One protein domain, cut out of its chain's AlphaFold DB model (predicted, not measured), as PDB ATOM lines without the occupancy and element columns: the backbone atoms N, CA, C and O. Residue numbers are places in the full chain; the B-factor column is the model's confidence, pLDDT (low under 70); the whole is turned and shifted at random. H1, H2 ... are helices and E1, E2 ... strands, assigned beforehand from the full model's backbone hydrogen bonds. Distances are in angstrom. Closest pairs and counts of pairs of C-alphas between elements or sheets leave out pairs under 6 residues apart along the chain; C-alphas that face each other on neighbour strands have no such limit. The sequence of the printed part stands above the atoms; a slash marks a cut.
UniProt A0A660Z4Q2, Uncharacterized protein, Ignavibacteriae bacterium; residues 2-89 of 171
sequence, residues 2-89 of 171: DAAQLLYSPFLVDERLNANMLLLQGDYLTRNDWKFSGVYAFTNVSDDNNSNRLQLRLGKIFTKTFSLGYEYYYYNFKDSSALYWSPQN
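Overview. This is residues 2 to 89 of the 171 residues of an uncharacterized protein of Ignavibacteriae bacterium (UniProt A0A660Z4Q2). Look first for one long, twisted sheet of four strands, with the short helix H1 over one face at one end and the unnamed residues 78 to 89 at that same end. The 88 printed residues, mostly strand in class, run H1, E1, E2, E3, E4; the sheet keeps that strand order and is antiparallel, a meander, each strand the neighbour of the one before. The whole is loose, radius of gyration of the C-alphas 16.9 A, spanning 52 by 21 by 19 A.

Along the chain. Find C-alpha 19 at (-11.687, 30.968, 52.591); E1 runs from there to 29, 32.6 A. E2 is residues 34 to 45, 36.3 A; E3, 50 to 63, 40.7 A; E4, 66 to 77, 35.0 A, ending at (-1.935, 26.417, 45.468). H1 is residues 3 to 7, 5.6 A.

Arrangement. Three hairpins follow: E1 and E2 have N 24 and O 40 within hydrogen-bond range at 2.8 A, E2 and E3 N 39 and O 55 at 2.8 A, E3 and E4 N 56 and O 72 at 2.8 A. Edge strands E1 and E4 are apart. H1 is on the sheet at a height of 8.2 A, only just over E1, where 3 of its 5 C-alphas fall; the closest C-alphas are those of Ala 3 and Ala 19, 5.0 A. In H1 the O i to N i+4 pair is within hydrogen-bond range.

Size, cuts and confidence. The C-alphas farthest apart, Asp 14 and Asn 32, are 53.2 A apart. The printed part has no cut, and the link from H1 to E1 is long, 11 residues. Look for low confidence, pLDDT under 70, at residues 2 to 17.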
ATOM      1  N   ASP A   2     -17.817  28.858  54.007       37.72
ATOM      2  CA  ASP A   2     -17.079  27.867  54.795       37.72
ATOM      3  C   ASP A   2     -15.993  27.210  53.921       37.72
ATOM      4  O   ASP A   2     -16.264  26.815  52.781       37.72
ATOM      5  N   ALA A   3     -14.761  27.122  54.431       40.72
ATOM      6  CA  ALA A   3     -13.649  26.494  53.728       40.72
ATOM      7  C   ALA A   3     -13.935  25.015  53.429       40.72
ATOM      8  O   ALA A   3     -13.479  24.519  52.406       40.72
ATOM      9  N   ALA A   4     -14.769  24.336  54.224       41.88
ATOM     10  CA  ALA A   4     -15.176  22.958  53.947       41.88
ATOM     11  C   ALA A   4     -15.979  22.812  52.644       41.88
ATOM     12  O   ALA A   4     -15.821  21.823  51.928       41.88
ATOM     13  N   GLN A   5     -16.788  23.817  52.293       43.06
ATOM     14  CA  GLN A   5     -17.561  23.828  51.046       43.06
ATOM     15  C   GLN A   5     -16.715  24.210  49.824       43.06
ATOM     16  O   GLN A   5     -17.037  23.807  48.709       43.06
ATOM     17  N   LEU A   6     -15.645  24.987  50.017       51.19
ATOM     18  CA  LEU A   6     -14.749  25.416  48.937       51.19
ATOM     19  C   LEU A   6     -13.579  24.446  48.703       51.19
ATOM     20  O   LEU A   6     -13.168  24.266  47.560       51.19
ATOM     21  N   LEU A   7     -13.057  23.821  49.761       53.59
ATOM     22  CA  LEU A   7     -11.851  22.983  49.747       53.59
ATOM     23  C   LEU A   7     -12.150  21.475  49.804       53.59
ATOM     24  O   LEU A   7     -11.213  20.679  49.774       53.59
ATOM     25  N   TYR A   8     -13.431  21.079  49.872       53.59
ATOM     26  CA  TYR A   8     -13.894  19.682  49.831       53.59
ATOM     27  C   TYR A   8     -13.100  18.742  50.762       53.59
ATOM     28  O   TYR A   8     -12.565  17.727  50.313       53.59
ATOM     29  N   SER A   9     -13.007  19.063  52.060       50.03
ATOM     30  CA  SER A   9     -12.293  18.213  53.026       50.03
ATOM     31  C   SER A   9     -13.155  17.747  54.208       50.03
ATOM     32  O   SER A   9     -13.751  18.585  54.887       50.03
ATOM     33  N   PRO A  10     -13.168  16.432  54.516       47.62
ATOM     34  CA  PRO A  10     -13.789  15.880  55.719       47.62
ATOM     35  C   PRO A  10     -12.943  16.067  56.994       47.62
ATOM     36  O   PRO A  10     -13.435  15.785  58.081       47.62
ATOM     37  N   PHE A  11     -11.694  16.541  56.892       49.44
ATOM     38  CA  PHE A  11     -10.785  16.731  58.036       49.44
ATOM     39  C   PHE A  11     -10.921  18.102  58.718       49.44
ATOM     40  O   PHE A  11     -10.120  18.445  59.579       49.44
ATOM     41  N   LEU A  12     -11.932  18.889  58.342       52.19
ATOM     42  CA  LEU A  12     -12.223  20.210  58.916       52.19
ATOM     43  C   LEU A  12     -13.184  20.154  60.113       52.19
ATOM     44  O   LEU A  12     -13.647  21.188  60.592       52.19
ATOM     45  N   VAL A  13     -13.496  18.954  60.604       45.84
ATOM     46  CA  VAL A  13     -14.195  18.780  61.878       45.84
ATOM     47  C   VAL A  13     -13.192  19.135  62.984       45.84
ATOM     48  O   VAL A  13     -12.349  18.310  63.304       45.84
ATOM     49  N   ASP A  14     -13.265  20.381  63.474       47.78
ATOM     50  CA  ASP A  14     -12.499  21.036  64.566       47.78
ATOM     51  C   ASP A  14     -11.475  22.122  64.169       47.78
ATOM     52  O   ASP A  14     -11.094  22.923  65.023       47.78
ATOM     53  N   GLU A  15     -11.113  22.271  62.890       56.59
ATOM     54  CA  GLU A  15     -10.211  23.344  62.427       56.59
ATOM     55  C   GLU A  15     -10.985  24.445  61.686       56.59
ATOM     56  O   GLU A  15     -11.517  24.245  60.590       56.59
ATOM     57  N   ARG A  16     -11.067  25.645  62.279       62.19
ATOM     58  CA  ARG A  16     -11.820  26.775  61.710       62.19
ATOM     59  C   ARG A  16     -11.011  27.480  60.619       62.19
ATOM     60  O   ARG A  16     -10.418  28.531  60.864       62.19
ATOM     61  N   LEU A  17     -11.040  26.939  59.403       69.31
ATOM     62  CA  LEU A  17     -10.490  27.609  58.224       69.31
ATOM     63  C   LEU A  17     -11.536  28.503  57.544       69.31
ATOM     64  O   LEU A  17     -12.678  28.109  57.313       69.31
ATOM     65  N   ASN A  18     -11.141  29.728  57.204       74.50
ATOM     66  CA  ASN A  18     -11.938  30.649  56.396       74.50
ATOM     67  C   ASN A  18     -11.309  30.771  55.009       74.50
ATOM     68  O   ASN A  18     -10.097  30.933  54.898       74.50
ATOM     69  N   ALA A  19     -12.132  30.750  53.962       79.81
ATOM     70  CA  ALA A  19     -11.687  30.968  52.591       79.81
ATOM     71  C   ALA A  19     -12.404  32.181  51.984       79.81
ATOM     72  O   ALA A  19     -13.637  32.252  51.950       79.81
ATOM     73  N   ASN A  20     -11.615  33.131  51.488       85.44
ATOM     74  CA  ASN A  20     -12.084  34.301  50.753       85.44
ATOM     75  C   ASN A  20     -11.776  34.116  49.269       85.44
ATOM     76  O   ASN A  20     -10.667  33.718  48.926       85.44
ATOM     77  N   MET A  21     -12.733  34.414  48.387       89.88
ATOM     78  CA  MET A  21     -12.578  34.212  46.945       89.88
ATOM     79  C   MET A  21     -12.873  35.493  46.166       89.88
ATOM     80  O   MET A  21     -13.923  36.105  46.348       89.88
ATOM     81  N   LEU A  22     -11.969  35.841  45.254       93.12
ATOM     82  CA  LEU A  22     -12.198  36.794  44.174       93.12
ATOM     83  C   LEU A  22     -12.464  36.007  42.888       93.12
ATOM     84  O   LEU A  22     -11.647  35.169  42.507       93.12
ATOM     85  N   LEU A  23     -13.585  36.280  42.219       94.62
ATOM     86  CA  LEU A  23     -13.978  35.626  40.971       94.62
ATOM     87  C   LEU A  23     -14.116  36.666  39.856       94.62
ATOM     88  O   LEU A  23     -14.884  37.616  39.982       94.62
ATOM     89  N   LEU A  24     -13.402  36.451  38.757       96.12
ATOM     90  CA  LEU A  24     -13.553  37.180  37.506       96.12
ATOM     91  C   LEU A  24     -14.039  36.199  36.443       96.12
ATOM     92  O   LEU A  24     -13.398  35.180  36.195       96.12
ATOM     93  N   GLN A  25     -15.171  36.500  35.821       96.81
ATOM     94  CA  GLN A  25     -15.755  35.676  34.769       96.81
ATOM     95  C   GLN A  25     -16.130  36.546  33.577       96.81
ATOM     96  O   GLN A  25     -16.565  37.686  33.749       96.81
ATOM     97  N   GLY A  26     -15.975  36.005  32.377       96.12
ATOM     98  CA  GLY A  26     -16.382  36.679  31.159       96.12
ATOM     99  C   GLY A  26     -16.591  35.698  30.022       96.12
ATOM    100  O   GLY A  26     -15.938  34.656  29.940       96.12
ATOM    101  N   ASP A  27     -17.496  36.059  29.132       96.56
ATOM    102  CA  ASP A  27     -17.792  35.330  27.915       96.56
ATOM    103  C   ASP A  27     -17.958  36.303  26.746       96.56
ATOM    104  O   ASP A  27     -18.304  37.473  26.909       96.56
ATOM    105  N   TYR A  28     -17.624  35.825  25.554       97.06
ATOM    106  CA  TYR A  28     -17.709  36.580  24.321       97.06
ATOM    107  C   TYR A  28     -18.147  35.662  23.185       97.06
ATOM    108  O   TYR A  28     -17.487  34.663  22.879       97.06
ATOM    109  N   LEU A  29     -19.260  36.021  22.549       96.62
ATOM    110  CA  LEU A  29     -19.786  35.356  21.365       96.62
ATOM    111  C   LEU A  29     -19.537  36.234  20.136       96.62
ATOM    112  O   LEU A  29     -19.967  37.384  20.065       96.62
ATOM    113  N   THR A  30     -18.831  35.685  19.152       96.44
ATOM    114  CA  THR A  30     -18.605  36.359  17.867       96.44
ATOM    115  C   THR A  30     -19.817  36.225  16.946       96.44
ATOM    116  O   THR A  30     -20.623  35.311  17.087       96.44
ATOM    117  N   ARG A  31     -19.880  37.064  15.903       95.12
ATOM    118  CA  ARG A  31     -20.890  36.952  14.832       95.12
ATOM    119  C   ARG A  31     -20.836  35.634  14.044       95.12
ATOM    120  O   ARG A  31     -21.810  35.299  13.391       95.12
ATOM    121  N   ASN A  32     -19.708  34.919  14.085       95.25
ATOM    122  CA  ASN A  32     -19.491  33.657  13.365       95.25
ATOM    123  C   ASN A  32     -19.597  32.439  14.300       95.25
ATOM    124  O   ASN A  32     -18.952  31.409  14.054       95.25
ATOM    125  N   ASP A  33     -20.349  32.585  15.395       96.56
ATOM    126  CA  ASP A  33     -20.691  31.514  16.332       96.56
ATOM    127  C   ASP A  33     -19.499  30.906  17.091       96.56
ATOM    128  O   ASP A  33     -19.577  29.809  17.644       96.56
ATOM    129  N   TRP A  34     -18.371  31.616  17.146       97.50
ATOM    130  CA  TRP A  34     -17.279  31.286  18.065       97.50
ATOM    131  C   TRP A  34     -17.549  31.842  19.454       97.50
ATOM    132  O   TRP A  34     -17.819  33.037  19.591       97.50
ATOM    133  N   LYS A  35     -17.411  30.982  20.463       96.38
ATOM    134  CA  LYS A  35     -17.572  31.281  21.883       96.38
ATOM    135  C   LYS A  35     -16.215  31.238  22.574       96.38
ATOM    136  O   LYS A  35     -15.521  30.224  22.536       96.38
ATOM    137  N   PHE A  36     -15.882  32.326  23.247       97.38
ATOM    138  CA  PHE A  36     -14.738  32.441  24.136       97.38
ATOM    139  C   PHE A  36     -15.279  32.647  25.540       97.38
ATOM    140  O   PHE A  36     -16.171  33.466  25.734       97.38
ATOM    141  N   SER A  37     -14.772  31.924  26.529       97.12
ATOM    142  CA  SER A  37     -15.118  32.208  27.921       97.12
ATOM    143  C   SER A  37     -13.943  31.948  28.837       97.12
ATOM    144  O   SER A  37     -13.183  31.005  28.626       97.12
ATOM    145  N   GLY A  38     -13.819  32.773  29.865       96.94
ATOM    146  CA  GLY A  38     -12.761  32.695  30.850       96.94
ATOM    147  C   GLY A  38     -13.317  32.835  32.255       96.94
ATOM    148  O   GLY A  38     -14.184  33.670  32.508       96.94
ATOM    149  N   VAL A  39     -12.792  32.031  33.170       97.75
ATOM    150  CA  VAL A  39     -13.014  32.175  34.605       97.75
ATOM    151  C   VAL A  39     -11.659  32.182  35.289       97.75
ATOM    152  O   VAL A  39     -10.884  31.238  35.161       97.75
ATOM    153  N   TYR A  40     -11.385  33.239  36.036       97.25
ATOM    154  CA  TYR A  40     -10.254  33.331  36.940       97.25
ATOM    155  C   TYR A  40     -10.771  33.429  38.371       97.25
ATOM    156  O   TYR A  40     -11.626  34.262  38.672       97.25
ATOM    157  N   ALA A  41     -10.268  32.577  39.258       95.94
ATOM    158  CA  ALA A  41     -10.575  32.642  40.675       95.94
ATOM    159  C   ALA A  41      -9.283  32.675  41.490       95.94
ATOM    160  O   ALA A  41      -8.402  31.838  41.305       95.94
ATOM    161  N   PHE A  42      -9.209  33.625  42.411       93.88
ATOM    162  CA  PHE A  42      -8.182  33.678  43.439       93.88
ATOM    163  C   PHE A  42      -8.831  33.357  44.781       93.88
ATOM    164  O   PHE A  42      -9.832  33.982  45.137       93.88
ATOM    165  N   THR A  43      -8.285  32.399  45.524       91.56
ATOM    166  CA  THR A  43      -8.790  32.037  46.854       91.56
ATOM    167  C   THR A  43      -7.681  32.173  47.879       91.56
ATOM    168  O   THR A  43      -6.632  31.567  47.711       91.56
ATOM    169  N   ASN A  44      -7.933  32.928  48.942       89.75
ATOM    170  CA  ASN A  44      -7.053  33.046  50.098       89.75
ATOM    171  C   ASN A  44      -7.666  32.275  51.270       89.75
ATOM    172  O   ASN A  44      -8.805  32.559  51.660       89.75
ATOM    173  N   VAL A  45      -6.931  31.297  51.791       86.75
ATOM    174  CA  VAL A  45      -7.311  30.490  52.951       86.75
ATOM    175  C   VAL A  45      -6.612  31.046  54.195       86.75
ATOM    176  O   VAL A  45      -5.491  31.539  54.142       86.75
ATOM    177  N   SER A  46      -7.284  31.000  55.345       86.12
ATOM    178  CA  SER A  46      -6.788  31.578  56.602       86.12
ATOM    179  C   SER A  46      -5.498  30.956  57.152       86.12
ATOM    180  O   SER A  46      -4.965  31.481  58.125       86.12
ATOM    181  N   ASP A  47      -5.004  29.867  56.565       83.88
ATOM    182  CA  ASP A  47      -3.693  29.264  56.842       83.88
ATOM    183  C   ASP A  47      -2.558  29.860  55.978       83.88
ATOM    184  O   ASP A  47      -1.473  29.290  55.908       83.88
ATOM    185  N   ASP A  48      -2.802  31.010  55.335       84.88
ATOM    186  CA  ASP A  48      -1.897  31.703  54.402       84.88
ATOM    187  C   ASP A  48      -1.613  30.930  53.101       84.88
ATOM    188  O   ASP A  48      -0.732  31.292  52.304       84.88
ATOM    189  N   ASN A  49      -2.404  29.889  52.829       88.12
ATOM    190  CA  ASN A  49      -2.347  29.193  51.562       88.12
ATOM    191  C   ASN A  49      -3.282  29.855  50.546       88.12
ATOM    192  O   ASN A  49      -4.499  29.971  50.721       88.12
ATOM    193  N   ASN A  50      -2.696  30.285  49.437       91.81
ATOM    194  CA  ASN A  50      -3.402  30.982  48.374       91.81
ATOM    195  C   ASN A  50      -3.514  30.082  47.150       91.81
ATOM    196  O   ASN A  50      -2.570  29.371  46.824       91.81
ATOM    197  N   SER A  51      -4.631  30.151  46.430       93.06
ATOM    198  CA  SER A  51      -4.819  29.424  45.179       93.06
ATOM    199  C   SER A  51      -5.178  30.335  44.021       93.06
ATOM    200  O   SER A  51      -5.854  31.351  44.183       93.06
ATOM    201  N   ASN A  52      -4.729  29.926  42.840       94.62
ATOM    202  CA  ASN A  52      -5.030  30.552  41.567       94.62
ATOM    203  C   ASN A  52      -5.654  29.496  40.663       94.62
ATOM    204  O   ASN A  52      -5.039  28.464  40.385       94.62
ATOM    205  N   ARG A  53      -6.869  29.762  40.194       95.44
ATOM    206  CA  ARG A  53      -7.595  28.921  39.249       95.44
ATOM    207  C   ARG A  53      -7.871  29.706  37.983       95.44
ATOM    208  O   ARG A  53      -8.409  30.808  38.049       95.44
ATOM    209  N   LEU A  54      -7.564  29.111  36.842       96.81
ATOM    210  CA  LEU A  54      -7.851  29.660  35.530       96.81
ATOM    211  C   LEU A  54      -8.544  28.598  34.683       96.81
ATOM    212  O   LEU A  54      -8.054  27.487  34.540       96.81
ATOM    213  N   GLN A  55      -9.672  28.955  34.091       97.44
ATOM    214  CA  GLN A  55     -10.388  28.140  33.126       97.44
ATOM    215  C   GLN A  55     -10.597  28.978  31.876       97.44
ATOM    216  O   GLN A  55     -11.178  30.058  31.946       97.44
ATOM    217  N   LEU A  56     -10.139  28.480  30.738       98.06
ATOM    218  CA  LEU A  56     -10.321  29.104  29.436       98.06
ATOM    219  C   LEU A  56     -11.031  28.110  28.528       98.06
ATOM    220  O   LEU A  56     -10.592  26.972  28.387       98.06
ATOM    221  N   ARG A  57     -12.115  28.542  27.889       97.69
ATOM    222  CA  ARG A  57     -12.819  27.763  26.872       97.69
ATOM    223  C   ARG A  57     -12.856  28.520  25.559       97.69
ATOM    224  O   ARG A  57     -13.153  29.713  25.518       97.69
ATOM    225  N   LEU A  58     -12.615  27.772  24.495       98.06
ATOM    226  CA  LEU A  58     -12.822  28.172  23.115       98.06
ATOM    227  C   LEU A  58     -13.727  27.132  22.472       98.06
ATOM    228  O   LEU A  58     -13.402  25.952  22.494       98.06
ATOM    229  N   GLY A  59     -14.834  27.541  21.874       97.69
ATOM    230  CA  GLY A  59     -15.711  26.616  21.168       97.69
ATOM    231  C   GLY A  59     -16.418  27.254  19.997       97.69
ATOM    232  O   GLY A  59     -16.364  28.467  19.791       97.69
ATOM    233  N   LYS A  60     -17.098  26.410  19.233       97.50
ATOM    234  CA  LYS A  60     -17.952  26.811  18.127       97.50
ATOM    235  C   LYS A  60     -19.355  26.265  18.350       97.50
ATOM    236  O   LYS A  60     -19.529  25.110  18.737       97.50
ATOM    237  N   ILE A  61     -20.345  27.107  18.095       96.88
ATOM    238  CA  ILE A  61     -21.746  26.716  18.003       96.88
ATOM    239  C   ILE A  61     -21.972  26.276  16.550       96.88
ATOM    240  O   ILE A  61     -21.740  27.040  15.615       96.88
ATOM    241  N   PHE A  62     -22.313  25.004  16.350       94.75
ATOM    242  CA  PHE A  62     -22.487  24.417  15.012       94.75
ATOM    243  C   PHE A  62     -23.937  24.508  14.550       94.75
ATOM    244  O   PHE A  62     -24.215  24.695  13.369       94.75
ATOM    245  N   THR A  63     -24.857  24.380  15.498       92.81
ATOM    246  CA  THR A  63     -26.292  24.573  15.315       92.81
ATOM    247  C   THR A  63     -26.807  25.376  16.499       92.81
ATOM    248  O   THR A  63     -26.138  25.458  17.525       92.81
ATOM    249  N   LYS A  64     -28.036  25.898  16.419       88.69
ATOM    250  CA  LYS A  64     -28.678  26.562  17.567       88.69
ATOM    251  C   LYS A  64     -28.728  25.687  18.830       88.69
ATOM    252  O   LYS A  64     -28.921  26.213  19.915       88.69
ATOM    253  N   THR A  65     -28.555  24.373  18.685       93.56
ATOM    254  CA  THR A  65     -28.674  23.395  19.763       93.56
ATOM    255  C   THR A  65     -27.363  22.738  20.173       93.56
ATOM    256  O   THR A  65     -27.303  22.190  21.263       93.56
ATOM    257  N   PHE A  66     -26.314  22.761  19.348       96.94
ATOM    258  CA  PHE A  66     -25.088  22.005  19.606       96.94
ATOM    259  C   PHE A  66     -23.845  22.883  19.524       96.94
ATOM    260  O   PHE A  66     -23.611  23.594  18.539       96.94
ATOM    261  N   SER A  67     -22.999  22.765  20.543       97.06
ATOM    262  CA  SER A  67     -21.689  23.399  20.576       97.06
ATOM    263  C   SER A  67     -20.617  22.427  21.047       97.06
ATOM    264  O   SER A  67     -20.870  21.529  21.845       97.06
ATOM    265  N   LEU A  68     -19.413  22.606  20.516       97.94
ATOM    266  CA  LEU A  68     -18.242  21.807  20.850       97.94
ATOM    267  C   LEU A  68     -17.044  22.744  20.942       97.94
ATOM    268  O   LEU A  68     -16.927  23.712  20.184       97.94
ATOM    269  N   GLY A  69     -16.135  22.441  21.852       98.00
ATOM    270  CA  GLY A  69     -14.933  23.223  22.002       98.00
ATOM    271  C   GLY A  69     -13.847  22.526  22.787       98.00
ATOM    272  O   GLY A  69     -13.909  21.346  23.124       98.00
ATOM    273  N   TYR A  70     -12.835  23.325  23.055       98.25
ATOM    274  CA  TYR A  70     -11.673  22.999  23.833       98.25
ATOM    275  C   TYR A  70     -11.671  23.819  25.127       98.25
ATOM    276  O   TYR A  70     -12.128  24.966  25.168       98.25
ATOM    277  N   GLU A  71     -11.171  23.216  26.192       98.25
ATOM    278  CA  GLU A  71     -10.993  23.809  27.503       98.25
ATOM    279  C   GLU A  71      -9.566  23.570  27.979       98.25
ATOM    280  O   GLU A  71      -9.072  22.443  27.979       98.25
ATOM    281  N   TYR A  72      -8.945  24.646  28.444       97.88
ATOM    282  CA  TYR A  72      -7.771  24.590  29.290       97.88
ATOM    283  C   TYR A  72      -8.175  24.951  30.715       97.88
ATOM    284  O   TYR A  72      -8.829  25.973  30.943       97.88
ATOM    285  N   TYR A  73      -7.784  24.121  31.669       96.56
ATOM    286  CA  TYR A  73      -8.012  24.362  33.084       96.56
ATOM    287  C   TYR A  73      -6.686  24.264  33.822       96.56
ATOM    288  O   TYR A  73      -5.960  23.296  33.646       96.56
ATOM    289  N   TYR A  74      -6.407  25.247  34.666       95.88
ATOM    290  CA  TYR A  74      -5.218  25.335  35.494       95.88
ATOM    291  C   TYR A  74      -5.613  25.646  36.934       95.88
ATOM    292  O   TYR A  74      -6.473  26.497  37.186       95.88
ATOM    293  N   TYR A  75      -4.974  24.974  37.884       93.00
ATOM    294  CA  TYR A  75      -5.194  25.175  39.302       93.00
ATOM    295  C   TYR A  75      -3.915  24.965  40.102       93.00
ATOM    296  O   TYR A  75      -3.255  23.934  39.993       93.00
ATOM    297  N   ASN A  76      -3.568  25.950  40.921       93.62
ATOM    298  CA  ASN A  76      -2.347  25.915  41.710       93.62
ATOM    299  C   ASN A  76      -2.555  26.537  43.085       93.62
ATOM    300  O   ASN A  76      -3.067  27.655  43.171       93.62
ATOM    301  N   PHE A  77      -2.098  25.853  44.130       91.56
ATOM    302  CA  PHE A  77      -1.935  26.417  45.468       91.56
ATOM    303  C   PHE A  77      -0.501  26.888  45.708       91.56
ATOM    304  O   PHE A  77       0.428  26.452  45.040       91.56
ATOM    305  N   LYS A  78      -0.314  27.781  46.676       90.00
ATOM    306  CA  LYS A  78       1.002  28.239  47.129       90.00
ATOM    307  C   LYS A  78       1.748  27.113  47.848       90.00
ATOM    308  O   LYS A  78       2.912  26.882  47.553       90.00
ATOM    309  N   ASP A  79       1.047  26.396  48.723       87.81
ATOM    310  CA  ASP A  79       1.609  25.346  49.570       87.81
ATOM    311  C   ASP A  79       0.768  24.062  49.493       87.81
ATOM    312  O   ASP A  79      -0.437  24.099  49.223       87.81
ATOM    313  N   SER A  80       1.391  22.907  49.744       84.12
ATOM    314  CA  SER A  80       0.668  21.644  49.926       84.12
ATOM    315  C   SER A  80       0.182  21.517  51.368       84.12
ATOM    316  O   SER A  80       0.960  21.669  52.306       84.12
ATOM    317  N   SER A  81      -1.080  21.157  51.546       80.88
ATOM    318  CA  SER A  81      -1.722  20.909  52.830       80.88
ATOM    319  C   SER A  81      -2.164  19.453  52.919       80.88
ATOM    320  O   SER A  81      -2.716  18.897  51.971       80.88
ATOM    321  N   ALA A  82      -1.955  18.835  54.082       75.88
ATOM    322  CA  ALA A  82      -2.521  17.520  54.383       75.88
ATOM    323  C   ALA A  82      -4.026  17.598  54.700       75.88
ATOM    324  O   ALA A  82      -4.714  16.579  54.673       75.88
ATOM    325  N   LEU A  83      -4.535  18.800  55.003       75.44
ATOM    326  CA  LEU A  83      -5.917  19.007  55.425       75.44
ATOM    327  C   LEU A  83      -6.887  19.066  54.252       75.44
ATOM    328  O   LEU A  83      -8.052  18.755  54.442       75.44
ATOM    329  N   TYR A  84      -6.461  19.463  53.055       77.19
ATOM    330  CA  TYR A  84      -7.338  19.584  51.890       77.19
ATOM    331  C   TYR A  84      -6.554  19.477  50.584       77.19
ATOM    332  O   TYR A  84      -5.330  19.632  50.544       77.19
ATOM    333  N   TRP A  85      -7.271  19.231  49.488       79.62
ATOM    334  CA  TRP A  85      -6.631  19.106  48.188       79.62
ATOM    335  C   TRP A  85      -6.062  20.439  47.715       79.62
ATOM    336  O   TRP A  85      -6.790  21.378  47.406       79.62
ATOM    337  N   SER A  86      -4.740  20.487  47.656       85.06
ATOM    338  CA  SER A  86      -3.947  21.676  47.357       85.06
ATOM    339  C   SER A  86      -2.930  21.339  46.265       85.06
ATOM    340  O   SER A  86      -1.727  21.244  46.524       85.06
ATOM    341  N   PRO A  87      -3.409  21.063  45.038       84.38
ATOM    342  CA  PRO A  87      -2.534  20.653  43.956       84.38
ATOM    343  C   PRO A  87      -1.531  21.755  43.606       84.38
ATOM    344  O   PRO A  87      -1.839  22.949  43.652       84.38
ATOM    345  N   GLN A  88      -0.344  21.320  43.202       89.06
ATOM    346  CA  GLN A  88       0.723  22.171  42.694       89.06
ATOM    347  C   GLN A  88       0.784  22.001  41.176       89.06
ATOM    348  O   GLN A  88       0.974  20.886  40.696       89.06
ATOM    349  N   ASN A  89       0.610  23.095  40.433       89.69
ATOM    350  CA  ASN A  89       0.632  23.143  38.968       89.69
ATOM    351  C   ASN A  89      -0.282  22.104  38.291       89.69
ATOM    352  O   ASN A  89       0.131  21.432  37.351       89.69
TER     353      ASN A  89